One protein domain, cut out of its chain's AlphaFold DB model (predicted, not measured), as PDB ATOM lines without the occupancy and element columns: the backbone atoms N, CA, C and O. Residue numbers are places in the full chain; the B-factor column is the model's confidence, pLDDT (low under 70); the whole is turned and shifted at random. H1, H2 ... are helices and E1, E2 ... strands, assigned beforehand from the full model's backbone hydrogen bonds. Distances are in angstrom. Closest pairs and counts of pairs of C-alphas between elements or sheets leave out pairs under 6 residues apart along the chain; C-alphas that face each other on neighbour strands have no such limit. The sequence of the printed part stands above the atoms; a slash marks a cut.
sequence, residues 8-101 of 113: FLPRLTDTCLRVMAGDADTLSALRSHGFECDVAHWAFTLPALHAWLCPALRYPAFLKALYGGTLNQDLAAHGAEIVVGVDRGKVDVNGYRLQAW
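What this domain is: This is residues 8 to 101 of the 113 residues of an uncharacterized protein of Pseudomonas sp. DMKU_BBB3-04 (UniProt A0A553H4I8). A strongly twisted four-stranded sheet has helices on one face and no named helix over the other: H1 crosses slantwise above E4, H2 packs on edge strand E1, and H5 stands beside the other edge strand, E3. The sheet is antiparallel throughout, in the order E1, E2, E4, E3; with H1 and H2 on one face it makes two layers. The printed part has 94 residues, with five named helices and four named strands, H1 H2 E1 E2 H3 H4 H5 E3 E4, of mixed class. It is compact, with a radius of gyration of the C-alphas of 12.4 A, and rounded, spanning 31 by 28 by 25 A.

How they stand to each other: H1, residues 8 to 20, is on the sheet at a height over the sheet of 10.0 A, only just over E4, residues 95 to 100, alone; their closest C-alphas, Cys 16 and Leu 98, are 7.2 A apart. H1 touches H2, residues 24 to 32, with residues 15 to 19 alone, at a steep tilt of 67 degrees, the closest C-alphas being Val 19 and Leu 27, 6.4 A. E1, residues 36 to 38, and E2, residues 41 to 45, form a hairpin, with N 38 and O 41 at 2.8 A. Between E2 and E4, N 44 and O 96 are 2.9 A apart. H3, residues 46 to 53, only just touches H4, residues 59 to 67, with 3 pairs of C-alphas within 8 A, the closest being His 50 and Tyr 59, 7.0 A. H5, residues 71 to 76, stands at the sheet's level; its C-alpha 72 is 5.4 A from C-alpha 81 of E3, residues 80 to 86, the closest pair. In the hairpin E3 and E4, N 83 and O 97 are 2.9 A apart. In H1 to H5 every O i to N i+4 pair is within hydrogen-bond range.

Where its parts are: H1 begins at C-alpha 8, (61.286, 55.015, 102.171), and is 18.3 A long; E3 is 17.8 A and E4 16.5 A, ending at C-alpha 100, (53.970, 58.257, 82.162).

The domain as a whole: The C-alphas farthest apart, of Asp 25 and Gly 89, are 33.7 A apart. The printed part has no cut and no long link; no printed residue is under 70 in pLDDT.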
ATOM      1  N   PHE A   8      62.076  55.655 103.205       89.06
ATOM      2  CA  PHE A   8      61.286  55.015 102.171       89.06
ATOM      3  C   PHE A   8      61.111  55.850 100.895       89.06
ATOM      4  O   PHE A   8      60.921  55.251  99.842       89.06
ATOM      5  N   LEU A   9      61.161  57.190 100.955       90.69
ATOM      6  CA  LEU A   9      60.887  58.036  99.781       90.69
ATOM      7  C   LEU A   9      61.889  57.797  98.639       90.69
ATOM      8  O   LEU A   9      61.429  57.524  97.535       90.69
ATOM      9  N   PRO A  10      63.220  57.777  98.871       91.50
ATOM     10  CA  PRO A  10      64.175  57.481  97.801       91.50
ATOM     11  C   PRO A  10      63.964  56.095  97.180       91.50
ATOM     12  O   PRO A  10      64.039  55.941  95.965       91.50
ATOM     13  N   ARG A  11      63.643  55.090  98.010       92.62
ATOM     14  CA  ARG A  11      63.343  53.729  97.548       92.62
ATOM     15  C   ARG A  11      62.066  53.685  96.708       92.62
ATOM     16  O   ARG A  11      62.028  52.967  95.712       92.62
ATOM     17  N   LEU A  12      61.033  54.433  97.096       94.69
ATOM     18  CA  LEU A  12      59.791  54.545  96.332       94.69
ATOM     19  C   LEU A  12      60.040  55.208  94.976       94.69
ATOM     20  O   LEU A  12      59.628  54.653  93.963       94.69
ATOM     21  N   THR A  13      60.762  56.330  94.954       94.06
ATOM     22  CA  THR A  13      61.128  57.024  93.714       94.06
ATOM     23  C   THR A  13      61.912  56.104  92.777       94.06
ATOM     24  O   THR A  13      61.507  55.934  91.633       94.06
ATOM     25  N   ASP A  14      62.969  55.438  93.262       94.69
ATOM     26  CA  ASP A  14      63.760  54.488  92.460       94.69
ATOM     27  C   ASP A  14      62.899  53.340  91.907       94.69
ATOM     28  O   ASP A  14      62.968  53.020  90.721       94.69
ATOM     29  N   THR A  15      62.013  52.778  92.736       95.56
ATOM     30  CA  THR A  15      61.080  51.723  92.304       95.56
ATOM     31  C   THR A  15      60.173  52.218  91.180       95.56
ATOM     32  O   THR A  15      60.017  51.535  90.170       95.56
ATOM     33  N   CYS A  16      59.595  53.414  91.316       95.00
ATOM     34  CA  CYS A  16      58.767  54.006  90.271       95.00
ATOM     35  C   CYS A  16      59.555  54.177  88.966       95.00
ATOM     36  O   CYS A  16      59.067  53.780  87.912       95.00
ATOM     37  N   LEU A  17      60.785  54.694  89.020       94.50
ATOM     38  CA  LEU A  17      61.621  54.868  87.828       94.50
ATOM     39  C   LEU A  17      61.976  53.532  87.156       94.50
ATOM     40  O   LEU A  17      61.955  53.436  85.931       94.50
ATOM     41  N   ARG A  18      62.227  52.477  87.935       95.75
ATOM     42  CA  ARG A  18      62.453  51.120  87.413       95.75
ATOM     43  C   ARG A  18      61.211  50.532  86.744       95.75
ATOM     44  O   ARG A  18      61.325  49.944  85.672       95.75
ATOM     45  N   VAL A  19      60.022  50.742  87.316       94.81
ATOM     46  CA  VAL A  19      58.746  50.380  86.668       94.81
ATOM     47  C   VAL A  19      58.578  51.133  85.347       94.81
ATOM     48  O   VAL A  19      58.201  50.529  84.340       94.81
ATOM     49  N   MET A  20      58.896  52.432  85.323       93.75
ATOM     50  CA  MET A  20      58.868  53.246  84.100       93.75
ATOM     51  C   MET A  20      59.830  52.730  83.030       93.75
ATOM     52  O   MET A  20      59.476  52.704  81.855       93.75
ATOM     53  N   ALA A  21      61.016  52.275  83.433       93.62
ATOM     54  CA  ALA A  21      62.011  51.687  82.542       93.62
ATOM     55  C   ALA A  21      61.672  50.253  82.090       93.62
ATOM     56  O   ALA A  21      62.364  49.711  81.230       93.62
ATOM     57  N   GLY A  22      60.632  49.628  82.654       93.62
ATOM     58  CA  GLY A  22      60.284  48.238  82.362       93.62
ATOM     59  C   GLY A  22      61.271  47.221  82.943       93.62
ATOM     60  O   GLY A  22      61.441  46.147  82.370       93.62
ATOM     61  N   ASP A  23      61.930  47.551  84.057       96.38
ATOM     62  CA  ASP A  23      62.892  46.672  84.730       96.38
ATOM     63  C   ASP A  23      62.231  45.349  85.154       96.38
ATOM     64  O   ASP A  23      61.361  45.317  86.029       96.38
ATOM     65  N   ALA A  24      62.636  44.249  84.515       94.50
ATOM     66  CA  ALA A  24      61.974  42.954  84.661       94.50
ATOM     67  C   ALA A  24      62.022  42.421  86.101       94.50
ATOM     68  O   ALA A  24      61.033  41.861  86.580       94.50
ATOM     69  N   ASP A  25      63.134  42.642  86.804       95.62
ATOM     70  CA  ASP A  25      63.312  42.198  88.187       95.62
ATOM     71  C   ASP A  25      62.376  42.955  89.134       95.62
ATOM     72  O   ASP A  25      61.679  42.341  89.947       95.62
ATOM     73  N   THR A  26      62.282  44.279  88.984       95.62
ATOM     74  CA  THR A  26      61.352  45.108  89.763       95.62
ATOM     75  C   THR A  26      59.902  44.727  89.492       95.62
ATOM     76  O   THR A  26      59.129  44.547  90.435       95.62
ATOM     77  N   LEU A  27      59.522  44.561  88.222       94.75
ATOM     78  CA  LEU A  27      58.163  44.156  87.853       94.75
ATOM     79  C   LEU A  27      57.814  42.774  88.423       94.75
ATOM     80  O   LEU A  27      56.719  42.581  88.952       94.75
ATOM     81  N   SER A  28      58.746  41.821  88.366       94.81
ATOM     82  CA  SER A  28      58.573  40.488  88.951       94.81
ATOM     83  C   SER A  28      58.399  40.555  90.473       94.81
ATOM     84  O   SER A  28      57.458  39.972  91.022       94.81
ATOM     85  N   ALA A  29      59.237  41.336  91.160       94.44
ATOM     86  CA  ALA A  29      59.157  41.518  92.607       94.44
ATOM     87  C   ALA A  29      57.817  42.139  93.034       94.44
ATOM     88  O   ALA A  29      57.165  41.635  93.951       94.44
ATOM     89  N   LEU A  30      57.355  43.185  92.343       95.31
ATOM     90  CA  LEU A  30      56.064  43.819  92.625       95.31
ATOM     91  C   LEU A  30      54.891  42.849  92.406       95.31
ATOM     92  O   LEU A  30      54.031  42.724  93.282       95.31
ATOM     93  N   ARG A  31      54.890  42.089  91.303       94.94
ATOM     94  CA  ARG A  31      53.865  41.058  91.038       94.94
ATOM     95  C   ARG A  31      53.856  39.969  92.106       94.94
ATOM     96  O   ARG A  31      52.782  39.561  92.542       94.94
ATOM     97  N   SER A  32      55.027  39.535  92.579       93.81
ATOM     98  CA  SER A  32      55.128  38.528  93.649       93.81
ATOM     99  C   SER A  32      54.534  39.002  94.983       93.81
ATOM    100  O   SER A  32      54.091  38.188  95.790       93.81
ATOM    101  N   HIS A  33      54.458  40.320  95.187       92.50
ATOM    102  CA  HIS A  33      53.795  40.945  96.329       92.50
ATOM    103  C   HIS A  33      52.313  41.272  96.082       92.50
ATOM    104  O   HIS A  33      51.675  41.892  96.931       92.50
ATOM    105  N   GLY A  34      51.751  40.836  94.952       92.19
ATOM    106  CA  GLY A  34      50.334  40.996  94.625       92.19
ATOM    107  C   GLY A  34      49.964  42.367  94.061       92.19
ATOM    108  O   GLY A  34      48.779  42.691  94.011       92.19
ATOM    109  N   PHE A  35      50.941  43.179  93.644       93.31
ATOM    110  CA  PHE A  35      50.654  44.428  92.943       93.31
ATOM    111  C   PHE A  35      50.269  44.181  91.483       93.31
ATOM    112  O   PHE A  35      50.848  43.334  90.800       93.31
ATOM    113  N   GLU A  36      49.336  44.988  90.986       91.38
ATOM    114  CA  GLU A  36      49.038  45.083  89.561       91.38
ATOM    115  C   GLU A  36      50.071  46.014  88.917       91.38
ATOM    116  O   GLU A  36      50.027  47.233  89.085       91.38
ATOM    117  N   CYS A  37      51.055  45.445  88.222       90.81
ATOM    118  CA  CYS A  37      52.068  46.231  87.529       90.81
ATOM    119  C   CYS A  37      52.445  45.654  86.165       90.81
ATOM    120  O   CYS A  37      52.491  44.436  85.951       90.81
ATOM    121  N   ASP A  38      52.775  46.562  85.259       89.12
ATOM    122  CA  ASP A  38      53.288  46.320  83.921       89.12
ATOM    123  C   ASP A  38      54.294  47.416  83.531       89.12
ATOM    124  O   ASP A  38      54.579  48.324  84.316       89.12
ATOM    125  N   VAL A  39      54.869  47.338  82.333       89.62
ATOM    126  CA  VAL A  39      55.805  48.359  81.843       89.62
ATOM    127  C   VAL A  39      55.140  49.741  81.873       89.62
ATOM    128  O   VAL A  39      54.075  49.940  81.288       89.62
ATOM    129  N   ALA A  40      55.774  50.695  82.566       88.56
ATOM    130  CA  ALA A  40      55.275  52.060  82.768       88.56
ATOM    131  C   ALA A  40      53.885  52.169  83.429       88.56
ATOM    132  O   ALA A  40      53.239  53.221  83.360       88.56
ATOM    133  N   HIS A  41      53.429  51.104  84.093       88.62
ATOM    134  CA  HIS A  41      52.156  51.074  84.794       88.62
ATOM    135  C   HIS A  41      52.274  50.340  86.128       88.62
ATOM    136  O   HIS A  41      52.690  49.190  86.195       88.62
ATOM    137  N   TRP A  42      51.846  50.973  87.214       94.44
ATOM    138  CA  TRP A  42      51.752  50.296  88.504       94.44
ATOM    139  C   TRP A  42      50.586  50.846  89.300       94.44
ATOM    140  O   TRP A  42      50.574  52.032  89.623       94.44
ATOM    141  N   ALA A  43      49.617  49.988  89.605       92.62
ATOM    142  CA  ALA A  43      48.453  50.304  90.411       92.62
ATOM    143  C   ALA A  43      48.586  49.718  91.825       92.62
ATOM    144  O   ALA A  43      49.034  48.585  92.027       92.62
ATOM    145  N   PHE A  44      48.197  50.504  92.826       93.81
ATOM    146  CA  PHE A  44      48.285  50.120  94.232       93.81
ATOM    147  C   PHE A  44      47.321  50.925  95.107       93.81
ATOM    148  O   PHE A  44      46.839  51.990  94.731       93.81
ATOM    149  N   THR A  45      47.070  50.438  96.318       93.00
ATOM    150  CA  THR A  45      46.449  51.225  97.394       93.00
ATOM    151  C   THR A  45      47.528  51.679  98.376       93.00
ATOM    152  O   THR A  45      48.568  51.028  98.514       93.00
ATOM    153  N   LEU A  46      47.306  52.786  99.089       93.06
ATOM    154  CA  LEU A  46      48.276  53.261 100.085       93.06
ATOM    155  C   LEU A  46      48.522  52.268 101.231       93.06
ATOM    156  O   LEU A  46      49.680  52.138 101.627       93.06
ATOM    157  N   PRO A  47      47.518  51.524 101.742       93.56
ATOM    158  CA  PRO A  47      47.772  50.468 102.718       93.56
ATOM    159  C   PRO A  47      48.669  49.345 102.180       93.56
ATOM    160  O   PRO A  47      49.579  48.909 102.882       93.56
ATOM    161  N   ALA A  48      48.466  48.903 100.931       93.31
ATOM    162  CA  ALA A  48      49.307  47.870 100.320       93.31
ATOM    163  C   ALA A  48      50.746  48.369 100.107       93.31
ATOM    164  O   ALA A  48      51.706  47.675 100.444       93.31
ATOM    165  N   LEU A  49      50.898  49.607  99.622       94.75
ATOM    166  CA  LEU A  49      52.204  50.240  99.455       94.75
ATOM    167  C   LEU A  49      52.942  50.380 100.794       94.75
ATOM    168  O   LEU A  49      54.133  50.088 100.881       94.75
ATOM    169  N   HIS A  50      52.235  50.799 101.845       94.69
ATOM    170  CA  HIS A  50      52.782  50.933 103.194       94.69
ATOM    171  C   HIS A  50      53.295  49.597 103.743       94.69
ATOM    172  O   HIS A  50      54.442  49.528 104.197       94.69
ATOM    173  N   ALA A  51      52.481  48.542 103.642       94.06
ATOM    174  CA  ALA A  51      52.826  47.205 104.114       94.06
ATOM    175  C   ALA A  51      54.068  46.634 103.411       94.06
ATOM    176  O   ALA A  51      54.899  45.993 104.053       94.06
ATOM    177  N   TRP A  52      54.221  46.899 102.112       94.31
ATOM    178  CA  TRP A  52      55.383  46.461 101.340       94.31
ATOM    179  C   TRP A  52      56.644  47.286 101.631       94.31
ATOM    180  O   TRP A  52      57.741  46.746 101.792       94.31
ATOM    181  N   LEU A  53      56.507  48.611 101.694       93.12
ATOM    182  CA  LEU A  53      57.655  49.508 101.682       93.12
ATOM    183  C   LEU A  53      58.225  49.778 103.079       93.12
ATOM    184  O   LEU A  53      59.446  49.844 103.244       93.12
ATOM    185  N   CYS A  54      57.357  49.978 104.074       92.12
ATOM    186  CA  CYS A  54      57.759  50.396 105.419       92.12
ATOM    187  C   CYS A  54      56.765  49.953 106.514       92.12
ATOM    188  O   CYS A  54      56.254  50.793 107.261       92.12
ATOM    189  N   PRO A  55      56.539  48.636 106.696       90.75
ATOM    190  CA  PRO A  55      55.538  48.121 107.638       90.75
ATOM    191  C   PRO A  55      55.798  48.525 109.100       90.75
ATOM    192  O   PRO A  55      54.869  48.592 109.899       90.75
ATOM    193  N   ALA A  56      57.049  48.833 109.455       90.06
ATOM    194  CA  ALA A  56      57.424  49.300 110.790       90.06
ATOM    195  C   ALA A  56      56.994  50.753 111.086       90.06
ATOM    196  O   ALA A  56      56.883  51.141 112.250       90.06
ATOM    197  N   LEU A  57      56.763  51.578 110.058       91.00
ATOM    198  CA  LEU A  57      56.296  52.954 110.231       91.00
ATOM    199  C   LEU A  57      54.789  52.946 110.503       91.00
ATOM    200  O   LEU A  57      54.048  52.210 109.867       91.00
ATOM    201  N   ARG A  58      54.281  53.781 111.412       93.31
ATOM    202  CA  ARG A  58      52.824  53.885 111.605       93.31
ATOM    203  C   ARG A  58      52.168  54.503 110.369       93.31
ATOM    204  O   ARG A  58      52.642  55.525 109.878       93.31
ATOM    205  N   TYR A  59      51.031  53.960 109.942       91.38
ATOM    206  CA  TYR A  59      50.333  54.406 108.730       91.38
ATOM    207  C   TYR A  59      50.076  55.932 108.654       91.38
ATOM    208  O   TYR A  59      50.401  56.533 107.633       91.38
ATOM    209  N   PRO A  60      49.631  56.634 109.722       92.00
ATOM    210  CA  PRO A  60      49.489  58.096 109.665       92.00
ATOM    211  C   PRO A  60      50.814  58.845 109.457       92.00
ATOM    212  O   PRO A  60      50.846  59.881 108.797       92.00
ATOM    213  N   ALA A  61      51.918  58.327 110.005       91.12
ATOM    214  CA  ALA A  61      53.243  58.907 109.807       91.12
ATOM    215  C   ALA A  61      53.744  58.666 108.377       91.12
ATOM    216  O   ALA A  61      54.334  59.568 107.788       91.12
ATOM    217  N   PHE A  62      53.444  57.496 107.804       92.38
ATOM    218  CA  PHE A  62      53.668  57.205 106.389       92.38
ATOM    219  C   PHE A  62      52.908  58.179 105.481       92.38
ATOM    220  O   PHE A  62      53.525  58.790 104.618       92.38
ATOM    221  N   LEU A  63      51.610  58.399 105.713       91.69
ATOM    222  CA  LEU A  63      50.825  59.349 104.914       91.69
ATOM    223  C   LEU A  63      51.375  60.775 105.019       91.69
ATOM    224  O   LEU A  63      51.558  61.442 104.005       91.69
ATOM    225  N   LYS A  64      51.690  61.235 106.237       91.12
ATOM    226  CA  LYS A  64      52.279  62.566 106.454       91.12
ATOM    227  C   LYS A  64      53.604  62.726 105.704       91.12
ATOM    228  O   LYS A  64      53.849  63.768 105.109       91.12
ATOM    229  N   ALA A  65      54.444  61.699 105.743       90.62
ATOM    230  CA  ALA A  65      55.708  61.647 105.027       90.62
ATOM    231  C   ALA A  65      55.530  61.650 103.504       90.62
ATOM    232  O   ALA A  65      56.237  62.371 102.808       90.62
ATOM    233  N   LEU A  66      54.583  60.855 103.001       90.69
ATOM    234  CA  LEU A  66      54.302  60.721 101.577       90.69
ATOM    235  C   LEU A  66      53.786  62.040 100.990       90.69
ATOM    236  O   LEU A  66      54.331  62.520 100.001       90.69
ATOM    237  N   TYR A  67      52.784  62.651 101.627       88.69
ATOM    238  CA  TYR A  67      52.185  63.907 101.162       88.69
ATOM    239  C   TYR A  67      53.031  65.146 101.462       88.69
ATOM    240  O   TYR A  67      52.898  66.152 100.775       88.69
ATOM    241  N   GLY A  68      53.885  65.094 102.486       86.94
ATOM    242  CA  GLY A  68      54.858  66.150 102.767       86.94
ATOM    243  C   GLY A  68      56.150  66.035 101.953       86.94
ATOM    244  O   GLY A  68      57.017  66.895 102.087       86.94
ATOM    245  N   GLY A  69      56.310  64.964 101.173       85.62
ATOM    246  CA  GLY A  69      57.493  64.696 100.364       85.62
ATOM    247  C   GLY A  69      57.417  65.289  98.957       85.62
ATOM    248  O   GLY A  69      56.389  65.795  98.515       85.62
ATOM    249  N   THR A  70      58.523  65.167  98.226       87.62
ATOM    250  CA  THR A  70      58.687  65.669  96.852       87.62
ATOM    251  C   THR A  70      58.425  64.605  95.789       87.62
ATOM    252  O   THR A  70      58.717  64.838  94.628       87.62
ATOM    253  N   LEU A  71      57.830  63.457  96.138       90.50
ATOM    254  CA  LEU A  71      57.736  62.285  95.255       90.50
ATOM    255  C   LEU A  71      57.230  62.610  93.840       90.50
ATOM    256  O   LEU A  71      57.899  62.285  92.870       90.50
ATOM    257  N   ASN A  72      56.085  63.288  93.699       90.00
ATOM    258  CA  ASN A  72      55.578  63.654  92.371       90.00
ATOM    259  C   ASN A  72      56.421  64.738  91.678       90.00
ATOM    260  O   ASN A  72      56.446  64.769  90.455       90.00
ATOM    261  N   GLN A  73      57.119  65.605  92.420       89.56
ATOM    262  CA  GLN A  73      58.051  66.578  91.831       89.56
ATOM    263  C   GLN A  73      59.289  65.865  91.273       89.56
ATOM    264  O   GLN A  73      59.717  66.156  90.159       89.56
ATOM    265  N   ASP A  74      59.813  64.888  92.015       91.00
ATOM    266  CA  ASP A  74      60.958  64.080  91.603       91.00
ATOM    267  C   ASP A  74      60.592  63.216  90.387       91.00
ATOM    268  O   ASP A  74      61.334  63.177  89.410       91.00
ATOM    269  N   LEU A  75      59.412  62.582  90.388       91.62
ATOM    270  CA  LEU A  75      58.920  61.808  89.241       91.62
ATOM    271  C   LEU A  75      58.643  62.682  88.010       91.62
ATOM    272  O   LEU A  75      58.931  62.255  86.889       91.62
ATOM    273  N   ALA A  76      58.151  63.911  88.200       90.56
ATOM    274  CA  ALA A  76      57.889  64.845  87.105       90.56
ATOM    275  C   ALA A  76      59.164  65.191  86.321       90.56
ATOM    276  O   ALA A  76      59.118  65.299  85.095       90.56
ATOM    277  N   ALA A  77      60.321  65.275  86.990       89.75
ATOM    278  CA  ALA A  77      61.617  65.457  86.327       89.75
ATOM    279  C   ALA A  77      61.981  64.298  85.372       89.75
ATOM    280  O   ALA A  77      62.829  64.456  84.495       89.75
ATOM    281  N   HIS A  78      61.312  63.152  85.513       89.19
ATOM    282  CA  HIS A  78      61.457  61.964  84.676       89.19
ATOM    283  C   HIS A  78      60.221  61.682  83.803       89.19
ATOM    284  O   HIS A  78      60.104  60.596  83.238       89.19
ATOM    285  N   GLY A  79      59.293  62.641  83.678       90.00
ATOM    286  CA  GLY A  79      58.089  62.492  82.857       90.00
ATOM    287  C   GLY A  79      57.112  61.440  83.388       90.00
ATOM    288  O   GLY A  79      56.431  60.784  82.599       90.00
ATOM    289  N   ALA A  80      57.057  61.249  84.706       91.00
ATOM    290  CA  ALA A  80      56.148  60.322  85.368       91.00
ATOM    291  C   ALA A  80      55.430  60.993  86.544       91.00
ATOM    292  O   ALA A  80      55.879  61.999  87.085       91.00
ATOM    293  N   GLU A  81      54.316  60.411  86.974       92.69
ATOM    294  CA  GLU A  81      53.580  60.876  88.149       92.69
ATOM    295  C   GLU A  81      52.746  59.755  88.774       92.69
ATOM    296  O   GLU A  81      52.338  58.805  88.098       92.69
ATOM    297  N   ILE A  82      52.457  59.886  90.070       91.81
ATOM    298  CA  ILE A  82      51.454  59.076  90.761       91.81
ATOM    299  C   ILE A  82      50.165  59.884  90.867       91.81
ATOM    300  O   ILE A  82      50.131  60.958  91.477       91.81
ATOM    301  N   VAL A  83      49.086  59.326  90.327       90.19
ATOM    302  CA  VAL A  83      47.748  59.925  90.343       90.19
ATOM    303  C   VAL A  83      46.750  59.005  91.033       90.19
ATOM    304  O   VAL A  83      46.973  57.800  91.164       90.19
ATOM    305  N   VAL A  84      45.613  59.560  91.450       88.62
ATOM    306  CA  VAL A  84      44.456  58.752  91.859       88.62
ATOM    307  C   VAL A  84      43.816  58.184  90.590       88.62
ATOM    308  O   VAL A  84      43.279  58.927  89.775       88.62
ATOM    309  N   GLY A  85      43.915  56.870  90.395       81.69
ATOM    310  CA  GLY A  85      43.320  56.157  89.263       81.69
ATOM    311  C   GLY A  85      41.863  55.746  89.495       81.69
ATOM    312  O   GLY A  85      41.088  55.706  88.544       81.69
ATOM    313  N   VAL A  86      41.485  55.458  90.746       84.31
ATOM    314  CA  VAL A  86      40.105  55.140  91.148       84.31
ATOM    315  C   VAL A  86      39.806  55.838  92.469       84.31
ATOM    316  O   VAL A  86      40.357  55.459  93.504       84.31
ATOM    317  N   ASP A  87      38.924  56.835  92.445       81.81
ATOM    318  CA  ASP A  87      38.440  57.495  93.656       81.81
ATOM    319  C   ASP A  87      37.237  56.735  94.231       81.81
ATOM    320  O   ASP A  87      36.235  56.507  93.552       81.81
ATOM    321  N   ARG A  88      37.357  56.308  95.486       79.50
ATOM    322  CA  ARG A  88      36.320  55.611  96.256       79.50
ATOM    323  C   ARG A  88      35.898  56.409  97.493       79.50
ATOM    324  O   ARG A  88      35.249  55.864  98.386       79.50
ATOM    325  N   GLY A  89      36.268  57.689  97.564       73.94
ATOM    326  CA  GLY A  89      35.836  58.625  98.601       73.94
ATOM    327  C   GLY A  89      36.622  58.562  99.914       73.94
ATOM    328  O   GLY A  89      36.381  59.391 100.791       73.94
ATOM    329  N   LYS A  90      37.575  57.630 100.076       75.25
ATOM    330  CA  LYS A  90      38.541  57.658 101.189       75.25
ATOM    331  C   LYS A  90      39.939  57.265 100.716       75.25
ATOM    332  O   LYS A  90      40.121  56.321  99.956       75.25
ATOM    333  N   VAL A  91      40.940  57.974 101.228       74.38
ATOM    334  CA  VAL A  91      42.361  57.855 100.847       74.38
ATOM    335  C   VAL A  91      42.910  56.425 100.957       74.38
ATOM    336  O   VAL A  91      43.744  56.016 100.158       74.38
ATOM    337  N   ASP A  92      42.437  55.650 101.928       76.25
ATOM    338  CA  ASP A  92      42.844  54.264 102.175       76.25
ATOM    339  C   ASP A  92      42.249  53.246 101.189       76.25
ATOM    340  O   ASP A  92      42.836  52.181 100.996       76.25
ATOM    341  N   VAL A  93      41.127  53.571 100.541       78.94
ATOM    342  CA  VAL A  93      40.492  52.719  99.518       78.94
ATOM    343  C   VAL A  93      40.692  53.229  98.094       78.94
ATOM    344  O   VAL A  93      40.336  52.529  97.144       78.94
ATOM    345  N   ASN A  94      41.258  54.424  97.932       87.06
ATOM    346  CA  ASN A  94      41.582  54.961  96.621       87.06
ATOM    347  C   ASN A  94      42.665  54.113  95.947       87.06
ATOM    348  O   ASN A  94      43.670  53.731  96.555       87.06
ATOM    349  N   GLY A  95      42.442  53.822  94.668       88.38
ATOM    350  CA  GLY A  95      43.445  53.224  93.803       88.38
ATOM    351  C   GLY A  95      44.349  54.322  93.269       88.38
ATOM    352  O   GLY A  95      43.876  55.256  92.625       88.38
ATOM    353  N   TYR A  96      45.641  54.205  93.529       92.19
ATOM    354  CA  TYR A  96      46.682  55.049  92.964       92.19
ATOM    355  C   TYR A  96      47.324  54.328  91.790       92.19
ATOM    356  O   TYR A  96      47.377  53.098  91.770       92.19
ATOM    357  N   ARG A  97      47.803  55.091  90.812       92.62
ATOM    358  CA  ARG A  97      48.565  54.544  89.696       92.62
ATOM    359  C   ARG A  97      49.757  55.419  89.353       92.62
ATOM    360  O   ARG A  97      49.630  56.640  89.310       92.62
ATOM    361  N   LEU A  98      50.882  54.777  89.071       93.25
ATOM    362  CA  LEU A  98      51.998  55.371  88.353       93.25
ATOM    363  C   LEU A  98      51.659  55.399  86.859       93.25
ATOM    364  O   LEU A  98      51.212  54.390  86.303       93.25
ATOM    365  N   GLN A  99      51.872  56.545  86.223       89.00
ATOM    366  CA  GLN A  99      51.717  56.709  84.783       89.00
ATOM    367  C   GLN A  99      52.843  57.575  84.214       89.00
ATOM    368  O   GLN A  99      53.312  58.508  84.867       89.00
ATOM    369  N   ALA A 100      53.239  57.291  82.971       86.31
ATOM    370  CA  ALA A 100      53.970  58.257  82.162       86.31
ATOM    371  C   ALA A 100      53.098  59.500  81.964       86.31
ATOM    372  O   ALA A 100      51.884  59.378  81.749       86.31
ATOM    373  N   TRP A 101      53.711  60.676  81.906       81.50
ATOM    374  CA  TRP A 101      53.086  61.792  81.220       81.50
ATOM    375  C   TRP A 101      52.851  61.371  79.773       81.50
ATOM    376  O   TRP A 101      53.774  61.240  78.972       81.50
TER     377      TRP A 101